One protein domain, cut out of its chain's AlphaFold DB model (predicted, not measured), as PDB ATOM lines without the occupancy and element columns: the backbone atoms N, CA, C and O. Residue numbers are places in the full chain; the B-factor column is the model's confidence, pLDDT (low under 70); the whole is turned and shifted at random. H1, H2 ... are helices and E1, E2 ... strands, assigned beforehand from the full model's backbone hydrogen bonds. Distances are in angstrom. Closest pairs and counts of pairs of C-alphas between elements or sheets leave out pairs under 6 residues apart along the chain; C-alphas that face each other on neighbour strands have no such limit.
ATOM      1  N   VAL A  17      21.014 -29.916  -9.383       83.38
ATOM      2  CA  VAL A  17      19.796 -30.066  -8.594       83.38
ATOM      3  C   VAL A  17      19.878 -31.296  -7.689       83.38
ATOM      4  O   VAL A  17      19.649 -31.170  -6.490       83.38
ATOM      5  N   ALA A  18      20.297 -32.444  -8.230       84.56
ATOM      6  CA  ALA A  18      20.499 -33.662  -7.449       84.56
ATOM      7  C   ALA A  18      21.608 -33.480  -6.399       84.56
ATOM      8  O   ALA A  18      21.466 -33.950  -5.273       84.56
ATOM      9  N   ILE A  19      22.672 -32.724  -6.708       89.75
ATOM     10  CA  ILE A  19      23.679 -32.318  -5.709       89.75
ATOM     11  C   ILE A  19      23.026 -31.505  -4.585       89.75
ATOM     12  O   ILE A  19      23.256 -31.784  -3.411       89.75
ATOM     13  N   SER A  20      22.201 -30.512  -4.922       89.38
ATOM     14  CA  SER A  20      21.534 -29.664  -3.926       89.38
ATOM     15  C   SER A  20      20.600 -30.481  -3.023       89.38
ATOM     16  O   SER A  20      20.650 -30.345  -1.802       89.38
ATOM     17  N   GLU A  21      19.803 -31.382  -3.605       86.12
ATOM     18  CA  GLU A  21      18.945 -32.332  -2.879       86.12
ATOM     19  C   GLU A  21      19.780 -33.261  -1.975       86.12
ATOM     20  O   GLU A  21      19.456 -33.452  -0.802       86.12
ATOM     21  N   THR A  22      20.918 -33.752  -2.471       89.44
ATOM     22  CA  THR A  22      21.865 -34.579  -1.705       89.44
ATOM     23  C   THR A  22      22.433 -33.829  -0.504       89.44
ATOM     24  O   THR A  22      22.440 -34.364   0.603       89.44
ATOM     25  N   ILE A  23      22.863 -32.575  -0.683       91.88
ATOM     26  CA  ILE A  23      23.374 -31.727   0.406       91.88
ATOM     27  C   ILE A  23      22.299 -31.523   1.475       91.88
ATOM     28  O   ILE A  23      22.599 -31.624   2.664       91.88
ATOM     29  N   ILE A  24      21.049 -31.271   1.076       88.12
ATOM     30  CA  ILE A  24      19.931 -31.106   2.013       88.12
ATOM     31  C   ILE A  24      19.722 -32.385   2.825       88.12
ATOM     32  O   ILE A  24      19.613 -32.326   4.052       88.12
ATOM     33  N   VAL A  25      19.696 -33.545   2.169       86.88
ATOM     34  CA  VAL A  25      19.477 -34.831   2.843       86.88
ATOM     35  C   VAL A  25      20.619 -35.183   3.780       86.88
ATOM     36  O   VAL A  25      20.366 -35.543   4.927       86.88
ATOM     37  N   LEU A  26      21.866 -35.011   3.348       91.25
ATOM     38  CA  LEU A  26      23.026 -35.246   4.204       91.25
ATOM     39  C   LEU A  26      23.079 -34.258   5.367       91.25
ATOM     40  O   LEU A  26      23.334 -34.670   6.494       91.25
ATOM     41  N   GLY A  27      22.771 -32.982   5.129       90.56
ATOM     42  CA  GLY A  27      22.669 -31.971   6.180       90.56
ATOM     43  C   GLY A  27      21.624 -32.336   7.235       90.56
ATOM     44  O   GLY A  27      21.886 -32.204   8.428       90.56
ATOM     45  N   ARG A  28      20.468 -32.868   6.815       84.62
ATOM     46  CA  ARG A  28      19.418 -33.367   7.723       84.62
ATOM     47  C   ARG A  28      19.819 -34.657   8.436       84.62
ATOM     48  O   ARG A  28      19.538 -34.793   9.621       84.62
ATOM     49  N   ALA A  29      20.464 -35.599   7.751       86.19
ATOM     50  CA  ALA A  29      20.883 -36.867   8.346       86.19
ATOM     51  C   ALA A  29      22.005 -36.676   9.378       86.19
ATOM     52  O   ALA A  29      21.990 -37.316  10.427       86.19
ATOM     53  N   LEU A  30      22.944 -35.772   9.091       90.25
ATOM     54  CA  LEU A  30      24.052 -35.400   9.973       90.25
ATOM     55  C   LEU A  30      23.634 -34.424  11.081       90.25
ATOM     56  O   LEU A  30      24.391 -34.223  12.035       90.25
ATOM     57  N   ALA A  31      22.441 -33.827  10.991       83.62
ATOM     58  CA  ALA A  31      21.905 -33.000  12.061       83.62
ATOM     59  C   ALA A  31      21.746 -33.851  13.329       83.62
ATOM     60  O   ALA A  31      21.089 -34.890  13.328       83.62
ATOM     61  N   ASN A  32      22.354 -33.395  14.425       85.00
ATOM     62  CA  ASN A  32      22.402 -34.104  15.705       85.00
ATOM     63  C   ASN A  32      23.106 -35.476  15.648       85.00
ATOM     64  O   ASN A  32      22.715 -36.399  16.358       85.00
ATOM     65  N   VAL A  33      24.172 -35.620  14.859       91.50
ATOM     66  CA  VAL A  33      25.068 -36.784  14.948       91.50
ATOM     67  C   VAL A  33      26.191 -36.536  15.950       91.50
ATOM     68  O   VAL A  33      26.779 -35.457  15.995       91.50
ATOM     69  N   SER A  34      26.515 -37.552  16.747       92.62
ATOM     70  CA  SER A  34      27.680 -37.558  17.629       92.62
ATOM     71  C   SER A  34      28.562 -38.762  17.314       92.62
ATOM     72  O   SER A  34      28.113 -39.904  17.334       92.62
ATOM     73  N   VAL A  35      29.826 -38.501  16.984       93.44
ATOM     74  CA  VAL A  35      30.824 -39.548  16.750       93.44
ATOM     75  C   VAL A  35      31.537 -39.825  18.071       93.44
ATOM     76  O   VAL A  35      32.120 -38.915  18.660       93.44
ATOM     77  N   LEU A  36      31.464 -41.062  18.555       89.88
ATOM     78  CA  LEU A  36      32.022 -41.476  19.840       89.88
ATOM     79  C   LEU A  36      33.273 -42.337  19.643       89.88
ATOM     80  O   LEU A  36      33.322 -43.201  18.770       89.88
ATOM     81  N   GLY A  37      34.261 -42.157  20.522       73.69
ATOM     82  CA  GLY A  37      35.323 -43.143  20.750       73.69
ATOM     83  C   GLY A  37      36.398 -43.286  19.665       73.69
ATOM     84  O   GLY A  37      37.245 -44.163  19.806       73.69
ATOM     85  N   ALA A  38      36.412 -42.457  18.618       73.56
ATOM     86  CA  ALA A  38      37.513 -42.437  17.654       73.56
ATOM     87  C   ALA A  38      37.755 -41.045  17.067       73.56
ATOM     88  O   ALA A  38      36.980 -40.553  16.243       73.56
ATOM     89  N   GLU A  39      38.886 -40.450  17.444       73.62
ATOM     90  CA  GLU A  39      39.498 -39.381  16.662       73.62
ATOM     91  C   GLU A  39      39.848 -39.965  15.287       73.62
ATOM     92  O   GLU A  39      40.659 -40.881  15.183       73.62
ATOM     93  N   GLY A  40      39.178 -39.505  14.230       79.44
ATOM     94  CA  GLY A  40      39.464 -39.957  12.865       79.44
ATOM     95  C   GLY A  40      38.366 -40.754  12.161       79.44
ATOM     96  O   GLY A  40      38.558 -41.133  11.005       79.44
ATOM     97  N   LEU A  41      37.218 -41.010  12.798       90.44
ATOM     98  CA  LEU A  41      36.076 -41.590  12.089       90.44
ATOM     99  C   LEU A  41      35.333 -40.501  11.303       90.44
ATOM    100  O   LEU A  41      34.618 -39.681  11.879       90.44
ATOM    101  N   PHE A  42      35.486 -40.520   9.978       93.00
ATOM    102  CA  PHE A  42      34.881 -39.550   9.070       93.00
ATOM    103  C   PHE A  42      33.979 -40.221   8.024       93.00
ATOM    104  O   PHE A  42      34.227 -41.373   7.648       93.00
ATOM    105  N   PRO A  43      32.967 -39.494   7.512       94.88
ATOM    106  CA  PRO A  43      32.265 -39.857   6.287       94.88
ATOM    107  C   PRO A  43      33.226 -40.228   5.154       94.88
ATOM    108  O   PRO A  43      34.244 -39.561   4.947       94.88
ATOM    109  N   LYS A  44      32.894 -41.266   4.388       95.56
ATOM    110  CA  LYS A  44      33.683 -41.683   3.226       95.56
ATOM    111  C   LYS A  44      33.144 -41.044   1.959       95.56
ATOM    112  O   LYS A  44      31.935 -40.935   1.785       95.56
ATOM    113  N   ARG A  45      34.047 -40.725   1.024       95.06
ATOM    114  CA  ARG A  45      33.693 -40.237  -0.318       95.06
ATOM    115  C   ARG A  45      32.660 -41.133  -1.007       95.06
ATOM    116  O   ARG A  45      31.642 -40.622  -1.453       95.06
ATOM    117  N   SER A  46      32.871 -42.449  -1.002       95.38
ATOM    118  CA  SER A  46      31.924 -43.387  -1.616       95.38
ATOM    119  C   SER A  46      30.539 -43.347  -0.962       95.38
ATOM    120  O   SER A  46      29.543 -43.572  -1.629       95.38
ATOM    121  N   GLY A  47      30.436 -42.984   0.319       94.81
ATOM    122  CA  GLY A  47      29.149 -42.774   0.985       94.81
ATOM    123  C   GLY A  47      28.396 -41.531   0.486       94.81
ATOM    124  O   GLY A  47      27.170 -41.555   0.359       94.81
ATOM    125  N   PHE A  48      29.117 -40.454   0.154       94.44
ATOM    126  CA  PHE A  48      28.529 -39.283  -0.505       94.44
ATOM    127  C   PHE A  48      28.037 -39.624  -1.915       94.44
ATOM    128  O   PHE A  48      26.929 -39.233  -2.277       94.44
ATOM    129  N   GLU A  49      28.839 -40.370  -2.679       93.56
ATOM    130  CA  GLU A  49      28.504 -40.814  -4.039       93.56
ATOM    131  C   GLU A  49      27.250 -41.704  -4.036       93.56
ATOM    132  O   GLU A  49      26.300 -41.403  -4.755       93.56
ATOM    133  N   LEU A  50      27.160 -42.678  -3.121       91.75
ATOM    134  CA  LEU A  50      25.961 -43.509  -2.939       91.75
ATOM    135  C   LEU A  50      24.706 -42.678  -2.634       91.75
ATOM    136  O   LEU A  50      23.629 -42.929  -3.176       91.75
ATOM    137  N   THR A  51      24.821 -41.664  -1.772       90.12
ATOM    138  CA  THR A  51      23.668 -40.807  -1.448       90.12
ATOM    139  C   THR A  51      23.234 -39.985  -2.663       90.12
ATOM    140  O   THR A  51      22.035 -39.839  -2.903       90.12
ATOM    141  N   TYR A  52      24.194 -39.478  -3.442       91.44
ATOM    142  CA  TYR A  52      23.918 -38.767  -4.689       91.44
ATOM    143  C   TYR A  52      23.202 -39.656  -5.707       91.44
ATOM    144  O   TYR A  52      22.168 -39.253  -6.241       91.44
ATOM    145  N   GLU A  53      23.699 -40.873  -5.934       89.19
ATOM    146  CA  GLU A  53      23.088 -41.839  -6.852       89.19
ATOM    147  C   GLU A  53      21.633 -42.125  -6.470       89.19
ATOM    148  O   GLU A  53      20.747 -42.120  -7.325       89.19
ATOM    149  N   LYS A  54      21.346 -42.269  -5.171       85.81
ATOM    150  CA  LYS A  54      19.973 -42.450  -4.676       85.81
ATOM    151  C   LYS A  54      19.072 -41.255  -4.983       85.81
ATOM    152  O   LYS A  54      17.943 -41.466  -5.422       85.81
ATOM    153  N   GLN A  55      19.541 -40.016  -4.806       83.88
ATOM    154  CA  GLN A  55      18.746 -38.831  -5.170       83.88
ATOM    155  C   GLN A  55      18.527 -38.724  -6.679       83.88
ATOM    156  O   GLN A  55      17.411 -38.460  -7.125       83.88
ATOM    157  N   ALA A  56      19.577 -38.952  -7.470       84.50
ATOM    158  CA  ALA A  56      19.491 -38.920  -8.924       84.50
ATOM    159  C   ALA A  56      18.477 -39.956  -9.438       84.50
ATOM    160  O   ALA A  56      17.612 -39.626 -10.251       84.50
ATOM    161  N   ASN A  57      18.508 -41.172  -8.885       83.06
ATOM    162  CA  ASN A  57      17.565 -42.237  -9.216       83.06
ATOM    163  C   ASN A  57      16.126 -41.892  -8.816       83.06
ATOM    164  O   ASN A  57      15.209 -42.092  -9.608       83.06
ATOM    165  N   LEU A  58      15.904 -41.334  -7.620       78.06
ATOM    166  CA  LEU A  58      14.569 -40.887  -7.202       78.06
ATOM    167  C   LEU A  58      13.979 -39.855  -8.153       78.06
ATOM    168  O   LEU A  58      12.796 -39.919  -8.487       78.06
ATOM    169  N   ARG A  59      14.808 -38.907  -8.588       75.62
ATOM    170  CA  ARG A  59      14.401 -37.880  -9.535       75.62
ATOM    171  C   ARG A  59      14.039 -38.483 -10.889       75.62
ATOM    172  O   ARG A  59      12.968 -38.187 -11.409       75.62
ATOM    173  N   HIS A  60      14.881 -39.373 -11.408       76.38
ATOM    174  CA  HIS A  60      14.625 -40.066 -12.667       76.38
ATOM    175  C   HIS A  60      13.313 -40.867 -12.625       76.38
ATOM    176  O   HIS A  60      12.475 -40.758 -13.517       76.38
ATOM    177  N   LEU A  61      13.072 -41.606 -11.538       73.62
ATOM    178  CA  LEU A  61      11.819 -42.339 -11.334       73.62
ATOM    179  C   LEU A  61      10.600 -41.411 -11.235       73.62
ATOM    180  O   LEU A  61       9.498 -41.797 -11.621       73.62
ATOM    181  N   ALA A  62      10.763 -40.202 -10.702       70.19
ATOM    182  CA  ALA A  62       9.679 -39.233 -10.609       70.19
ATOM    183  C   ALA A  62       9.347 -38.572 -11.956       70.19
ATOM    184  O   ALA A  62       8.179 -38.288 -12.203       70.19
ATOM    185  N   GLU A  63      10.340 -38.365 -12.823       68.12
ATOM    186  CA  GLU A  63      10.153 -37.874 -14.197       68.12
ATOM    187  C   GLU A  63       9.355 -38.860 -15.062       68.12
ATOM    188  O   GLU A  63       8.552 -38.439 -15.890       68.12
ATOM    189  N   LEU A  64       9.519 -40.166 -14.825       69.12
ATOM    190  CA  LEU A  64       8.784 -41.224 -15.528       69.12
ATOM    191  C   LEU A  64       7.298 -41.323 -15.130       69.12
ATOM    192  O   LEU A  64       6.523 -41.963 -15.834       69.12
ATOM    193  N   ASN A  65       6.883 -40.708 -14.017       64.19
ATOM    194  CA  ASN A  65       5.488 -40.693 -13.572       64.19
ATOM    195  C   ASN A  65       4.819 -39.374 -14.016       64.19
ATOM    196  O   ASN A  65       5.096 -38.315 -13.454       64.19
ATOM    197  N   GLU A  66       3.927 -39.433 -15.015       52.59
ATOM    198  CA  GLU A  66       3.355 -38.268 -15.730       52.59
ATOM    199  C   GLU A  66       2.673 -37.208 -14.831       52.59
ATOM    200  O   GLU A  66       2.675 -36.022 -15.164       52.59
ATOM    201  N   GLU A  67       2.175 -37.575 -13.645       53.31
ATOM    202  CA  GLU A  67       1.585 -36.635 -12.671       53.31
ATOM    203  C   GLU A  67       2.614 -35.681 -12.023       53.31
ATOM    204  O   GLU A  67       2.258 -34.642 -11.463       53.31
ATOM    205  N   GLY A  68       3.912 -35.997 -12.107       48.12
ATOM    206  CA  GLY A  68       4.997 -35.195 -11.537       48.12
ATOM    207  C   GLY A  68       5.431 -34.001 -12.390       48.12
ATOM    208  O   GLY A  68       6.052 -33.081 -11.851       48.12
ATOM    209  N   SER A  69       5.098 -34.003 -13.686       47.84
ATOM    210  CA  SER A  69       5.706 -33.148 -14.717       47.84
ATOM    211  C   SER A  69       5.207 -31.695 -14.712       47.84
ATOM    212  O   SER A  69       5.980 -30.762 -14.924       47.84
ATOM    213  N   LEU A  70       3.932 -31.461 -14.392       48.56
ATOM    214  CA  LEU A  70       3.300 -30.145 -14.594       48.56
ATOM    215  C   LEU A  70       3.582 -29.111 -13.487       48.56
ATOM    216  O   LEU A  70       3.330 -27.925 -13.679       48.56
ATOM    217  N   ILE A  71       4.126 -29.529 -12.337       50.50
ATOM    218  CA  ILE A  71       4.486 -28.639 -11.218       50.50
ATOM    219  C   ILE A  71       5.775 -29.154 -10.556       50.50
ATOM    220  O   ILE A  71       5.771 -29.681  -9.436       50.50
ATOM    221  N   MET A  72       6.908 -29.068 -11.253       49.28
ATOM    222  CA  MET A  72       8.217 -29.298 -10.634       49.28
ATOM    223  C   MET A  72       8.837 -27.966 -10.210       49.28
ATOM    224  O   MET A  72       9.328 -27.199 -11.033       49.28
ATOM    225  N   GLY A  73       8.838 -27.690  -8.903       54.78
ATOM    226  CA  GLY A  73       9.813 -26.758  -8.333       54.78
ATOM    227  C   GLY A  73      11.238 -27.299  -8.518       54.78
ATOM    228  O   GLY A  73      11.425 -28.492  -8.754       54.78
ATOM    229  N   GLN A  74      12.255 -26.437  -8.412       64.38
ATOM    230  CA  GLN A  74      13.644 -26.838  -8.683       64.38
ATOM    231  C   GLN A  74      14.146 -27.928  -7.718       64.38
ATOM    232  O   GLN A  74      14.801 -28.856  -8.168       64.38
ATOM    233  N   ILE A  75      13.792 -27.866  -6.432       70.31
ATOM    234  CA  ILE A  75      14.162 -28.845  -5.395       70.31
ATOM    235  C   ILE A  75      12.865 -29.467  -4.877       70.31
ATOM    236  O   ILE A  75      12.027 -28.751  -4.327       70.31
ATOM    237  N   LYS A  76      12.671 -30.771  -5.084       67.19
ATOM    238  CA  LYS A  76      11.391 -31.449  -4.791       67.19
ATOM    239  C   LYS A  76      11.579 -32.860  -4.240       67.19
ATOM    240  O   LYS A  76      10.762 -33.307  -3.438       67.19
ATOM    241  N   TYR A  77      12.649 -33.542  -4.634       68.44
ATOM    242  CA  TYR A  77      12.894 -34.942  -4.316       68.44
ATOM    243  C   TYR A  77      14.079 -35.031  -3.365       68.44
ATOM    244  O   TYR A  77      15.191 -35.359  -3.744       68.44
ATOM    245  N   CYS A  78      13.842 -34.673  -2.108       66.94
ATOM    246  CA  CYS A  78      14.766 -35.011  -1.036       66.94
ATOM    247  C   CYS A  78      14.273 -36.318  -0.418       66.94
ATOM    248  O   CYS A  78      13.117 -36.356   0.005       66.94
ATOM    249  N   LEU A  79      15.122 -37.357  -0.340       59.22
ATOM    250  CA  LEU A  79      14.901 -38.487   0.584       59.22
ATOM    251  C   LEU A  79      14.435 -37.926   1.934       59.22
ATOM    252  O   LEU A  79      15.195 -37.247   2.633       59.22
ATOM    253  N   ASP A  80      13.156 -38.124   2.251       56.38
ATOM    254  CA  ASP A  80      12.555 -37.438   3.381       56.38
ATOM    255  C   ASP A  80      12.865 -38.206   4.657       56.38
ATOM    256  O   ASP A  80      12.242 -39.212   4.985       56.38
ATOM    257  N   VAL A  81      13.863 -37.704   5.377       52.22
ATOM    258  CA  VAL A  81      14.247 -38.224   6.686       52.22
ATOM    259  C   VAL A  81      13.149 -37.961   7.719       52.22
ATOM    260  O   VAL A  81      13.111 -38.659   8.716       52.22
ATOM    261  N   ASP A  82      12.230 -37.013   7.489       51.44
ATOM    262  CA  ASP A  82      11.086 -36.755   8.368       51.44
ATOM    263  C   ASP A  82       9.792 -36.961   7.578       51.44
ATOM    264  O   ASP A  82       9.088 -36.011   7.249       51.44
ATOM    265  N   ARG A  83       9.472 -38.230   7.303       45.91
ATOM    266  CA  ARG A  83       8.288 -38.715   6.568       45.91
ATOM    267  C   ARG A  83       6.964 -38.015   6.912       45.91
ATOM    268  O   ARG A  83       6.026 -37.987   6.127       45.91
ATOM    269  N   ASP A  84       6.888 -37.411   8.088       42.00
ATOM    270  CA  ASP A  84       5.750 -36.637   8.547       42.00
ATOM    271  C   ASP A  84       5.592 -35.253   7.884       42.00
ATOM    272  O   ASP A  84       4.619 -34.568   8.195       42.00
ATOM    273  N   LEU A  85       6.475 -34.834   6.970       38.81
ATOM    274  CA  LEU A  85       6.339 -33.629   6.131       38.81
ATOM    275  C   LEU A  85       6.021 -33.940   4.658       38.81
ATOM    276  O   LEU A  85       5.893 -33.009   3.858       38.81
ATOM    277  N   SER A  86       5.837 -35.211   4.289       34.97
ATOM    278  CA  SER A  86       5.604 -35.594   2.898       34.97
ATOM    279  C   SER A  86       4.276 -35.030   2.368       34.97
ATOM    280  O   SER A  86       3.196 -35.536   2.674       34.97
ATOM    281  N   LEU A  87       4.371 -34.020   1.497       32.88
ATOM    282  CA  LEU A  87       3.321 -33.580   0.564       32.88
ATOM    283  C   LEU A  87       3.024 -34.627  -0.531       32.88
ATOM    284  O   LEU A  87       2.126 -34.436  -1.345       32.88
ATOM    285  N   ASN A  88       3.763 -35.738  -0.550       31.48
ATOM    286  CA  ASN A  88       3.640 -36.788  -1.548       31.48
ATOM    287  C   ASN A  88       2.988 -38.004  -0.888       31.48
ATOM    288  O   ASN A  88       3.646 -38.719  -0.136       31.48
ATOM    289  N   GLY A  89       1.700 -38.218  -1.159       32.28
ATOM    290  CA  GLY A  89       0.838 -39.266  -0.599       32.28
ATOM    291  C   GLY A  89       1.226 -40.721  -0.903       32.28
ATOM    292  O   GLY A  89       0.346 -41.542  -1.136       32.28
ATOM    293  N   ARG A  90       2.514 -41.086  -0.866       33.47
ATOM    294  CA  ARG A  90       2.963 -42.484  -0.816       33.47
ATOM    295  C   ARG A  90       3.004 -42.962   0.632       33.47
ATOM    296  O   ARG A  90       4.037 -43.039   1.303       33.47
ATOM    297  N   ALA A  91       1.807 -43.263   1.112       34.97
ATOM    298  CA  ALA A  91       1.556 -43.964   2.354       34.97
ATOM    299  C   ALA A  91       1.854 -45.470   2.211       34.97
ATOM    300  O   ALA A  91       0.945 -46.279   2.328       34.97
ATOM    301  N   ASP A  92       3.114 -45.865   2.013       33.97
ATOM    302  CA  ASP A  92       3.519 -47.253   2.300       33.97
ATOM    303  C   ASP A  92       3.916 -47.368   3.770       33.97
ATOM    304  O   ASP A  92       5.072 -47.183   4.157       33.97
ATOM    305  N   ALA A  93       2.908 -47.547   4.618       38.47
ATOM    306  CA  ALA A  93       3.031 -47.759   6.055       38.47
ATOM    307  C   ALA A  93       4.192 -48.720   6.386       38.47
ATOM    308  O   ALA A  93       4.096 -49.914   6.127       38.47
ATOM    309  N   GLY A  94       5.295 -48.227   6.955       44.75
ATOM    310  CA  GLY A  94       6.410 -49.123   7.281       44.75
ATOM    311  C   GLY A  94       7.679 -48.428   7.733       44.75
ATOM    312  O   GLY A  94       8.100 -48.640   8.862       44.75
ATOM    313  N   GLU A  95       8.259 -47.586   6.882       47.72
ATOM    314  CA  GLU A  95       9.547 -46.954   7.180       47.72
ATOM    315  C   GLU A  95       9.365 -45.733   8.084       47.72
ATOM    316  O   GLU A  95       8.665 -44.772   7.731       47.72
ATOM    317  N   GLU A  96       9.969 -45.790   9.270       62.16
ATOM    318  CA  GLU A  96      10.039 -44.668  10.198       62.16
ATOM    319  C   GLU A  96      11.229 -43.767   9.856       62.16
ATOM    320  O   GLU A  96      12.334 -44.233   9.601       62.16
ATOM    321  N   ALA A  97      11.014 -42.453   9.921       65.12
ATOM    322  CA  ALA A  97      12.014 -41.389   9.768       65.12
ATOM    323  C   ALA A  97      13.401 -41.702  10.383       65.12
ATOM    324  O   ALA A  97      14.453 -41.441   9.793       65.12
ATOM    325  N   GLY A  98      13.402 -42.297  11.581       70.44
ATOM    326  CA  GLY A  98      14.621 -42.675  12.289       70.44
ATOM    327  C   GLY A  98      15.441 -43.765  11.590       70.44
ATOM    328  O   GLY A  98      16.667 -43.711  11.646       70.44
ATOM    329  N   GLU A  99      14.801 -44.714  10.911       78.06
ATOM    330  CA  GLU A  99      15.460 -45.839  10.233       78.06
ATOM    331  C   GLU A  99      16.209 -45.371   8.991       78.06
ATOM    332  O   GLU A  99      17.382 -45.696   8.818       78.06
ATOM    333  N   VAL A 100      15.566 -44.523   8.186       79.31
ATOM    334  CA  VAL A 100      16.181 -43.904   7.006       79.31
ATOM    335  C   VAL A 100      17.430 -43.121   7.416       79.31
ATOM    336  O   VAL A 100      18.473 -43.219   6.767       79.31
ATOM    337  N   ARG A 101      17.377 -42.396   8.546       85.75
ATOM    338  CA  ARG A 101      18.552 -41.698   9.089       85.75
ATOM    339  C   ARG A 101      19.671 -42.667   9.470       85.75
ATOM    340  O   ARG A 101      20.821 -42.412   9.119       85.75
ATOM    341  N   LEU A 102      19.360 -43.756  10.180       89.38
ATOM    342  CA  LEU A 102      20.353 -44.775  10.543       89.38
ATOM    343  C   LEU A 102      21.010 -45.373   9.295       89.38
ATOM    344  O   LEU A 102      22.230 -45.528   9.274       89.38
ATOM    345  N   GLN A 103      20.219 -45.646   8.254       89.50
ATOM    346  CA  GLN A 103      20.705 -46.188   6.991       89.50
ATOM    347  C   GLN A 103      21.672 -45.233   6.293       89.50
ATOM    348  O   GLN A 103      22.808 -45.616   6.019       89.50
ATOM    349  N   ILE A 104      21.252 -43.983   6.070       89.94
ATOM    350  CA  ILE A 104      22.074 -42.963   5.404       89.94
ATOM    351  C   ILE A 104      23.398 -42.788   6.147       89.94
ATOM    352  O   ILE A 104      24.457 -42.745   5.529       89.94
ATOM    353  N   LEU A 105      23.364 -42.716   7.479       93.69
ATOM    354  CA  LEU A 105      24.577 -42.563   8.281       93.69
ATOM    355  C   LEU A 105      25.484 -43.792   8.198       93.69
ATOM    356  O   LEU A 105      26.703 -43.647   8.104       93.69
ATOM    357  N   LEU A 106      24.919 -44.997   8.195       94.69
ATOM    358  CA  LEU A 106      25.705 -46.215   8.045       94.69
ATOM    359  C   LEU A 106      26.390 -46.267   6.677       94.69
ATOM    360  O   LEU A 106      27.585 -46.549   6.599       94.69
ATOM    361  N   GLU A 107      25.671 -45.950   5.608       94.38
ATOM    362  CA  GLU A 107      26.201 -45.919   4.241       94.38
ATOM    363  C   GLU A 107      27.263 -44.838   4.077       94.38
ATOM    364  O   GLU A 107      28.337 -45.088   3.531       94.38
ATOM    365  N   LEU A 108      27.012 -43.660   4.647       95.44
ATOM    366  CA  LEU A 108      27.929 -42.531   4.612       95.44
ATOM    367  C   LEU A 108      29.278 -42.861   5.265       95.44
ATOM    368  O   LEU A 108      30.333 -42.530   4.722       95.44
ATOM    369  N   PHE A 109      29.269 -43.522   6.425       95.56
ATOM    370  CA  PHE A 109      30.490 -43.829   7.180       95.56
ATOM    371  C   PHE A 109      31.150 -45.149   6.767       95.56
ATOM    372  O   PHE A 109      32.368 -45.303   6.889       95.56
ATOM    373  N   THR A 110      30.394 -46.114   6.248       95.19
ATOM    374  CA  THR A 110      30.970 -47.374   5.748       95.19
ATOM    375  C   THR A 110      31.408 -47.274   4.293       95.19
ATOM    376  O   THR A 110      32.365 -47.961   3.910       95.19
ATOM    377  N   GLY A 111      30.781 -46.385   3.520       94.25
ATOM    378  CA  GLY A 111      30.986 -46.214   2.088       94.25
ATOM    379  C   GLY A 111      30.434 -47.370   1.255       94.25
ATOM    380  O   GLY A 111      30.997 -47.651   0.199       94.25
ATOM    381  N   ARG A 112      29.433 -48.091   1.775       92.38
ATOM    382  CA  ARG A 112      28.785 -49.254   1.154       92.38
ATOM    383  C   ARG A 112      27.284 -49.174   1.361       92.38
ATOM    384  O   ARG A 112      26.861 -48.613   2.366       92.38
ATOM    385  N   ASP A 113      26.517 -49.807   0.481       87.56
ATOM    386  CA  ASP A 113      25.082 -49.967   0.688       87.56
ATOM    387  C   ASP A 113      24.789 -50.719   1.985       87.56
ATOM    388  O   ASP A 113      25.393 -51.756   2.292       87.56
ATOM    389  N   ALA A 114      23.852 -50.178   2.756       83.00
ATOM    390  CA  ALA A 114      23.344 -50.842   3.933       83.00
ATOM    391  C   ALA A 114      22.347 -51.928   3.508       83.00
ATOM    392  O   ALA A 114      21.603 -51.745   2.539       83.00
ATOM    393  N   PRO A 115      22.300 -53.065   4.225       78.19
ATOM    394  CA  PRO A 115      21.254 -54.052   4.002       78.19
ATOM    395  C   PRO A 115      19.884 -53.413   4.240       78.19
ATOM    396  O   PRO A 115      19.756 -52.511   5.071       78.19
ATOM    397  N   ALA A 116      18.862 -53.916   3.542       73.06
ATOM    398  CA  ALA A 116      17.483 -53.499   3.767       73.06
ATOM    399  C   ALA A 116      17.156 -53.597   5.265       73.06
ATOM    400  O   ALA A 116      17.245 -54.670   5.874       73.06
ATOM    401  N   ILE A 117      16.844 -52.450   5.862       70.00
ATOM    402  CA  ILE A 117      16.589 -52.347   7.290       70.00
ATOM    403  C   ILE A 117      15.179 -52.876   7.546       70.00
ATOM    404  O   ILE A 117      14.221 -52.479   6.886       70.00
ATOM    405  N   ALA A 118      15.046 -53.810   8.488       67.38
ATOM    406  CA  ALA A 118      13.725 -54.218   8.939       67.38
ATOM    407  C   ALA A 118      13.080 -53.062   9.706       67.38
ATOM    408  O   ALA A 118      13.755 -52.364  10.472       67.38
ATOM    409  N   THR A 119      11.768 -52.903   9.537       69.44
ATOM    410  CA  THR A 119      11.003 -51.887  10.260       69.44
ATOM    411  C   THR A 119      11.294 -51.983  11.758       69.44
ATOM    412  O   THR A 119      11.252 -53.079  12.326       69.44
ATOM    413  N   ARG A 120      11.480 -50.832  12.398       80.38
ATOM    414  CA  ARG A 120      11.739 -50.601  13.824       80.38
ATOM    415  C   ARG A 120      13.170 -50.854  14.292       80.38
ATOM    416  O   ARG A 120      13.395 -51.259  15.431       80.38
ATOM    417  N   THR A 121      14.155 -50.616  13.436       88.88
ATOM    418  CA  THR A 121      15.570 -50.705  13.824       88.88
ATOM    419  C   THR A 121      16.010 -49.470  14.619       88.88
ATOM    420  O   THR A 121      15.790 -48.337  14.200       88.88
ATOM    421  N   THR A 122      16.672 -49.686  15.758       92.25
ATOM    422  CA  THR A 122      17.176 -48.626  16.659       92.25
ATOM    423  C   THR A 122      18.696 -48.542  16.710       92.25
ATOM    424  O   THR A 122      19.254 -47.496  17.060       92.25
ATOM    425  N   ALA A 123      19.367 -49.629  16.336       94.94
ATOM    426  CA  ALA A 123      20.804 -49.681  16.135       94.94
ATOM    427  C   ALA A 123      21.147 -50.632  14.992       94.94
ATOM    428  O   ALA A 123      20.545 -51.698  14.863       94.94
ATOM    429  N   ILE A 124      22.156 -50.277  14.207       94.75
ATOM    430  CA  ILE A 124      22.668 -51.085  13.105       94.75
ATOM    431  C   ILE A 124      24.194 -51.041  13.084       94.75
ATOM    432  O   ILE A 124      24.810 -50.020  13.387       94.75
ATOM    433  N   CYS A 125      24.813 -52.162  12.737       94.88
ATOM    434  CA  CYS A 125      26.250 -52.322  12.647       94.88
ATOM    435  C   CYS A 125      26.626 -52.957  11.308       94.88
ATOM    436  O   CYS A 125      26.106 -54.006  10.940       94.88
ATOM    437  N   LEU A 126      27.577 -52.350  10.601       94.50
ATOM    438  CA  LEU A 126      28.113 -52.866   9.343       94.50
ATOM    439  C   LEU A 126      29.603 -52.541   9.243       94.50
ATOM    440  O   LEU A 126      30.028 -51.418   9.500       94.50
ATOM    441  N   ASN A 127      30.412 -53.534   8.862       92.19
ATOM    442  CA  ASN A 127      31.868 -53.405   8.689       92.19
ATOM    443  C   ASN A 127      32.597 -52.764   9.882       92.19
ATOM    444  O   ASN A 127      33.557 -52.017   9.702       92.19
ATOM    445  N   GLY A 128      32.145 -53.058  11.102       92.75
ATOM    446  CA  GLY A 128      32.756 -52.520  12.316       92.75
ATOM    447  C   GLY A 128      32.414 -51.059  12.605       92.75
ATOM    448  O   GLY A 128      33.087 -50.457  13.433       92.75
ATOM    449  N   ILE A 129      31.404 -50.485  11.947       95.12
ATOM    450  CA  ILE A 129      30.801 -49.198  12.305       95.12
ATOM    451  C   ILE A 129      29.402 -49.466  12.844       95.12
ATOM    452  O   ILE A 129      28.601 -50.119  12.179       95.12
ATOM    453  N   CYS A 130      29.112 -48.950  14.033       95.50
ATOM    454  CA  CYS A 130      27.811 -49.030  14.675       95.50
ATOM    455  C   CYS A 130      27.159 -47.647  14.695       95.50
ATOM    456  O   CYS A 130      27.774 -46.673  15.129       95.50
ATOM    457  N   VAL A 131      25.900 -47.585  14.274       95.50
ATOM    458  CA  VAL A 131      25.055 -46.392  14.291       95.50
ATOM    459  C   VAL A 131      23.828 -46.699  15.143       95.50
ATOM    460  O   VAL A 131      23.169 -47.713  14.920       95.50
ATOM    461  N   PHE A 132      23.516 -45.867  16.135       95.19
ATOM    462  CA  PHE A 132      22.398 -46.129  17.048       95.19
ATOM    463  C   PHE A 132      21.766 -44.859  17.607       95.19
ATOM    464  O   PHE A 132      22.405 -43.814  17.719       95.19
ATOM    465  N   GLN A 133      20.494 -44.942  17.981       92.94
ATOM    466  CA  GLN A 133      19.749 -43.811  18.527       92.94
ATOM    467  C   GLN A 133      20.071 -43.588  20.015       92.94
ATOM    468  O   GLN A 133      20.083 -44.527  20.811       92.94
ATOM    469  N   GLN A 134      20.250 -42.325  20.418       92.31
ATOM    470  CA  GLN A 134      20.523 -41.912  21.808       92.31
ATOM    471  C   GLN A 134      19.488 -42.427  22.821       92.31
ATOM    472  O   GLN A 134      19.829 -42.649  23.981       92.31
ATOM    473  N   VAL A 135      18.244 -42.648  22.388       90.94
ATOM    474  CA  VAL A 135      17.151 -43.164  23.229       90.94
ATOM    475  C   VAL A 135      17.484 -44.506  23.900       90.94
ATOM    476  O   VAL A 135      16.930 -44.807  24.951       90.94
ATOM    477  N   LEU A 136      18.398 -45.296  23.317       92.25
ATOM    478  CA  LEU A 136      18.862 -46.566  23.886       92.25
ATOM    479  C   LEU A 136      19.763 -46.382  25.112       92.25
ATOM    480  O   LEU A 136      19.872 -47.298  25.923       92.25
ATOM    481  N   VAL A 137      20.424 -45.229  25.226       89.88
ATOM    482  CA  VAL A 137      21.306 -44.893  26.351       89.88
ATOM    483  C   VAL A 137      20.511 -44.153  27.412       89.88
ATOM    484  O   VAL A 137      20.455 -44.576  28.561       89.88
ATOM    485  N   GLU A 138      19.889 -43.048  27.008       87.88
ATOM    486  CA  GLU A 138      19.126 -42.196  27.906       87.88
ATOM    487  C   GLU A 138      18.033 -41.464  27.116       87.88
ATOM    488  O   GLU A 138      18.351 -40.648  26.237       87.88
ATOM    489  N   PRO A 139      16.746 -41.732  27.395       88.00
ATOM    490  CA  PRO A 139      15.650 -40.988  26.795       88.00
ATOM    491  C   PRO A 139      15.628 -39.562  27.360       88.00
ATOM    492  O   PRO A 139      15.518 -39.354  28.566       88.00
ATOM    493  N   SER A 140      15.693 -38.559  26.483       86.12
ATOM    494  CA  SER A 140      15.752 -37.155  26.893       86.12
ATOM    495  C   SER A 140      14.805 -36.279  26.081       86.12
ATOM    496  O   SER A 140      14.579 -36.493  24.888       86.12
ATOM    497  N   LEU A 141      14.256 -35.258  26.744       84.25
ATOM    498  CA  LEU A 141      13.487 -34.189  26.107       84.25
ATOM    499  C   LEU A 141      14.349 -32.970  25.770       84.25
ATOM    500  O   LEU A 141      13.819 -32.023  25.177       84.25
ATOM    501  N   ASP A 142      15.632 -32.972  26.136       83.25
ATOM    502  CA  ASP A 142      16.545 -31.878  25.828       83.25
ATOM    503  C   ASP A 142      16.687 -31.709  24.311       83.25
ATOM    504  O   ASP A 142      16.970 -32.655  23.579       83.25
ATOM    505  N   ARG A 143      16.514 -30.472  23.837       76.94
ATOM    506  CA  ARG A 143      16.625 -30.118  22.418       76.94
ATOM    507  C   ARG A 143      18.009 -30.429  21.851       76.94
ATOM    508  O   ARG A 143      18.094 -30.738  20.671       76.94
ATOM    509  N   ALA A 144      19.063 -30.350  22.662       79.06
ATOM    510  CA  ALA A 144      20.421 -30.624  22.196       79.06
ATOM    511  C   ALA A 144      20.678 -32.120  21.949       79.06
ATOM    512  O   ALA A 144      21.589 -32.480  21.201       79.06
ATOM    513  N   VAL A 145      19.912 -32.995  22.603       82.62
ATOM    514  CA  VAL A 145      20.175 -34.441  22.678       82.62
ATOM    515  C   VAL A 145      19.079 -35.261  21.993       82.62
ATOM    516  O   VAL A 145      19.302 -36.401  21.593       82.62
ATOM    517  N   ILE A 146      17.888 -34.697  21.821       81.31
ATOM    518  CA  ILE A 146      16.761 -35.401  21.223       81.31
ATOM    519  C   ILE A 146      16.985 -35.733  19.748       81.31
ATOM    520  O   ILE A 146      17.508 -34.929  18.977       81.31
ATOM    521  N   GLY A 147      16.583 -36.943  19.358       79.56
ATOM    522  CA  GLY A 147      16.791 -37.448  18.002       79.56
ATOM    523  C   GLY A 147      18.268 -37.592  17.624       79.56
ATOM    524  O   GLY A 147      18.565 -37.776  16.444       79.56
ATOM    525  N   ARG A 148      19.185 -37.484  18.602       89.81
ATOM    526  CA  ARG A 148      20.617 -37.653  18.383       89.81
ATOM    527  C   ARG A 148      20.913 -39.091  17.988       89.81
ATOM    528  O   ARG A 148      20.445 -40.033  18.633       89.81
ATOM    529  N   THR A 149      21.747 -39.228  16.973       92.50
ATOM    530  CA  THR A 149      22.282 -40.516  16.543       92.50
ATOM    531  C   THR A 149      23.764 -40.568  16.866       92.50
ATOM    532  O   THR A 149      24.508 -39.625  16.596       92.50
ATOM    533  N   HIS A 150      24.194 -41.676  17.447       94.94
ATOM    534  CA  HIS A 150      25.591 -41.944  17.734       94.94
ATOM    535  C   HIS A 150      26.206 -42.817  16.664       94.94
ATOM    536  O   HIS A 150      25.554 -43.727  16.151       94.94
ATOM    537  N   ILE A 151      27.475 -42.559  16.374       95.75
ATOM    538  CA  ILE A 151      28.295 -43.364  15.475       95.75
ATOM    539  C   ILE A 151      29.573 -43.726  16.215       95.75
ATOM    540  O   ILE A 151      30.253 -42.844  16.736       95.75
ATOM    541  N   LEU A 152      29.915 -45.010  16.265       95.06
ATOM    542  CA  LEU A 152      31.162 -45.470  16.871       95.06
ATOM    543  C   LEU A 152      31.741 -46.675  16.129       95.06
ATOM    544  O   LEU A 152      30.982 -47.460  15.551       95.06
ATOM    545  N   PRO A 153      33.070 -46.862  16.141       94.44
ATOM    546  CA  PRO A 153      33.666 -48.103  15.678       94.44
ATOM    547  C   PRO A 153      33.398 -49.222  16.690       94.44
ATOM    548  O   PRO A 153      33.585 -49.054  17.894       94.44
ATOM    549  N   GLY A 154      32.974 -50.386  16.214       92.81
ATOM    550  CA  GLY A 154      32.704 -51.537  17.063       92.81
ATOM    551  C   GLY A 154      31.677 -52.496  16.482       92.81
ATOM    552  O   GLY A 154      31.378 -52.488  15.290       92.81
ATOM    553  N   ARG A 155      31.159 -53.363  17.353       94.06
ATOM    554  CA  ARG A 155      30.094 -54.325  17.050       94.06
ATOM    555  C   ARG A 155      29.069 -54.311  18.169       94.06
ATOM    556  O   ARG A 155      29.430 -54.096  19.326       94.06
ATOM    557  N   ILE A 156      27.818 -54.613  17.843       94.94
ATOM    558  CA  ILE A 156      26.783 -54.818  18.857       94.94
ATOM    559  C   ILE A 156      27.040 -56.184  19.499       94.94
ATOM    560  O   ILE A 156      27.081 -57.203  18.807       94.94
ATOM    561  N   GLN A 157      27.244 -56.211  20.817       95.00
ATOM    562  CA  GLN A 157      27.512 -57.441  21.560       95.00
ATOM    563  C   GLN A 157      26.517 -57.637  22.699       95.00
ATOM    564  O   GLN A 157      26.263 -56.728  23.487       95.00
ATOM    565  N   TYR A 158      26.002 -58.857  22.831       94.88
ATOM    566  CA  TYR A 158      25.172 -59.265  23.960       94.88
ATOM    567  C   TYR A 158      25.509 -60.701  24.348       94.88
ATOM    568  O   TYR A 158      25.595 -61.579  23.493       94.88
ATOM    569  N   LYS A 159      25.764 -60.944  25.642       93.50
ATOM    570  CA  LYS A 159      26.151 -62.269  26.172       93.50
ATOM    571  C   LYS A 159      27.259 -62.961  25.352       93.50
ATOM    572  O   LYS A 159      27.178 -64.153  25.072       93.50
ATOM    573  N   LYS A 160      28.306 -62.210  24.980       92.38
ATOM    574  CA  LYS A 160      29.464 -62.658  24.170       92.38
ATOM    575  C   LYS A 160      29.153 -63.045  22.712       92.38
ATOM    576  O   LYS A 160      30.046 -63.529  22.023       92.38
ATOM    577  N   LYS A 161      27.933 -62.817  22.219       94.50
ATOM    578  CA  LYS A 161      27.568 -62.975  20.802       94.50
ATOM    579  C   LYS A 161      27.549 -61.617  20.108       94.50
ATOM    580  O   LYS A 161      27.222 -60.613  20.739       94.50
ATOM    581  N   SER A 162      27.916 -61.598  18.828       93.88
ATOM    582  CA  SER A 162      27.829 -60.402  17.983       93.88
ATOM    583  C   SER A 162      26.507 -60.386  17.227       93.88
ATOM    584  O   SER A 162      26.040 -61.438  16.793       93.88
ATOM    585  N   TYR A 163      25.943 -59.197  17.064       94.12
ATOM    586  CA  TYR A 163      24.721 -58.952  16.308       94.12
ATOM    587  C   TYR A 163      24.950 -57.784  15.354       94.12
ATOM    588  O   TYR A 163      25.735 -56.880  15.646       94.12
ATOM    589  N   ASP A 164      24.227 -57.784  14.241       93.38
ATOM    590  CA  ASP A 164      24.324 -56.711  13.251       93.38
ATOM    591  C   ASP A 164      23.290 -55.604  13.495       93.38
ATOM    592  O   ASP A 164      23.397 -54.522  12.928       93.38
ATOM    593  N   ARG A 165      22.288 -55.837  14.355       93.88
ATOM    594  CA  ARG A 165      21.200 -54.880  14.606       93.88
ATOM    595  C   ARG A 165      20.461 -55.091  15.925       93.88
ATOM    596  O   ARG A 165      20.430 -56.200  16.473       93.88
ATOM    597  N   VAL A 166      19.835 -54.007  16.381       94.94
ATOM    598  CA  VAL A 166      18.856 -53.959  17.473       94.94
ATOM    599  C   VAL A 166      17.541 -53.408  16.925       94.94
ATOM    600  O   VAL A 166      17.528 -52.375  16.255       94.94
ATOM    601  N   GLU A 167      16.443 -54.091  17.225       93.50
ATOM    602  CA  GLU A 167      15.097 -53.792  16.737       93.50
ATOM    603  C   GLU A 167      14.122 -53.619  17.907       93.50
ATOM    604  O   GLU A 167      14.260 -54.250  18.961       93.50
ATOM    605  N   ASP A 168      13.094 -52.797  17.732       91.56
ATOM    606  CA  ASP A 168      12.032 -52.687  18.720       91.56
ATOM    607  C   ASP A 168      11.236 -53.985  18.792       91.56
ATOM    608  O   ASP A 168      10.723 -54.512  17.797       91.56
ATOM    609  N   ARG A 169      11.034 -54.471  20.012       90.38
ATOM    610  CA  ARG A 169      10.115 -55.578  20.236       90.38
ATOM    611  C   ARG A 169       8.680 -55.100  20.022       90.38
ATOM    612  O   ARG A 169       8.232 -54.143  20.650       90.38
TER     613      ARG A 169
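AT A GLANCE: This is residues 17 to 169 of the 350 residues of an uncharacterized protein of Periconia macrospinosa (UniProt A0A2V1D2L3). A small five-stranded sheet has helix H3 along one face; H1 and H2 pack on H3 away from the sheet, crossing each other. The hairpin E5 E6 bends off the sheet at the far end from the helices, and the loop of residues 64 to 96 lies toward the other end of the long axis. The 153 printed residues have three named helices and seven named strands, in the order H1 E1 H2 H3 E2 E3 E4 E5 E6 E7; the large sheet runs E1 E4 E3 E2 E7, mixed. The class is mixed, helices and strands, with 76 residues, under half, in named elements. The whole is compact, with a radius of gyration of the C-alphas of 16.4 A, and elongated, spanning 56 by 31 by 29 A.

HOW THE PARTS SIT: Start at E2, residues 121 to 126, E3, residues 129 to 133, and E4, residues 149 to 153: a meander, each strand the antiparallel neighbour of the one before, with N 124 and O 131 at 2.8 A and N 150 and O 132 at 2.8 A. Edge strand E1, residues 33 to 35, is parallel to E4, with N 34 and O 149 at 2.9 A. Edge strand E7, residues 165 to 168, is antiparallel to E2, with N 166 and O 123 at 2.9 A. In the hairpin of E5, residues 156 to 158, and E6, residues 161 to 163, look for N 161 and O 158 at 2.9 A. E4 runs on into E5 at 84 degrees, and E6 into E7 at 74 degrees. H3, residues 97 to 110, is on the sheet, making two layers, at a height over the sheet of 8.0 A; it is over E3 and only just over E2, where 3 of its C-alphas fall. It runs along the strands, at 19 degrees to E3 on the local plane. H2, residues 45 to 63, touches H3 at a steep tilt of 46 degrees, closest at the C-alphas of Gly 47 and Leu 108, 3.8 A. E1, H2 H3, E2 form a split strand-helix-strand unit, two strands running the same way with E4 and E3 between them, its crossover left-handed. H1, residues 17 to 30, touches H2, closest at the C-alphas of Thr 22 and Tyr 52, 5.5 A. In H1, H2 and H3 every O i to N i+4 pair is within hydrogen-bond range.

IN THESE COORDINATES: Find C-alpha 17 at (19.796, -30.066, -8.594), where H1 begins its 19.8 A. H2 covers 27.4 A and H3 20.3 A. E7 ends at C-alpha 168, (12.032, -52.687, 18.720).

THE WHOLE: The C-alphas farthest apart are those of Leu 70 and Lys 160, 57.0 A. The printed part has no cut; H2 to H3 and E3 to E4 are long links. Residues 63 to 74, 76 to 97 and 118 to 119 have pLDDT under 70.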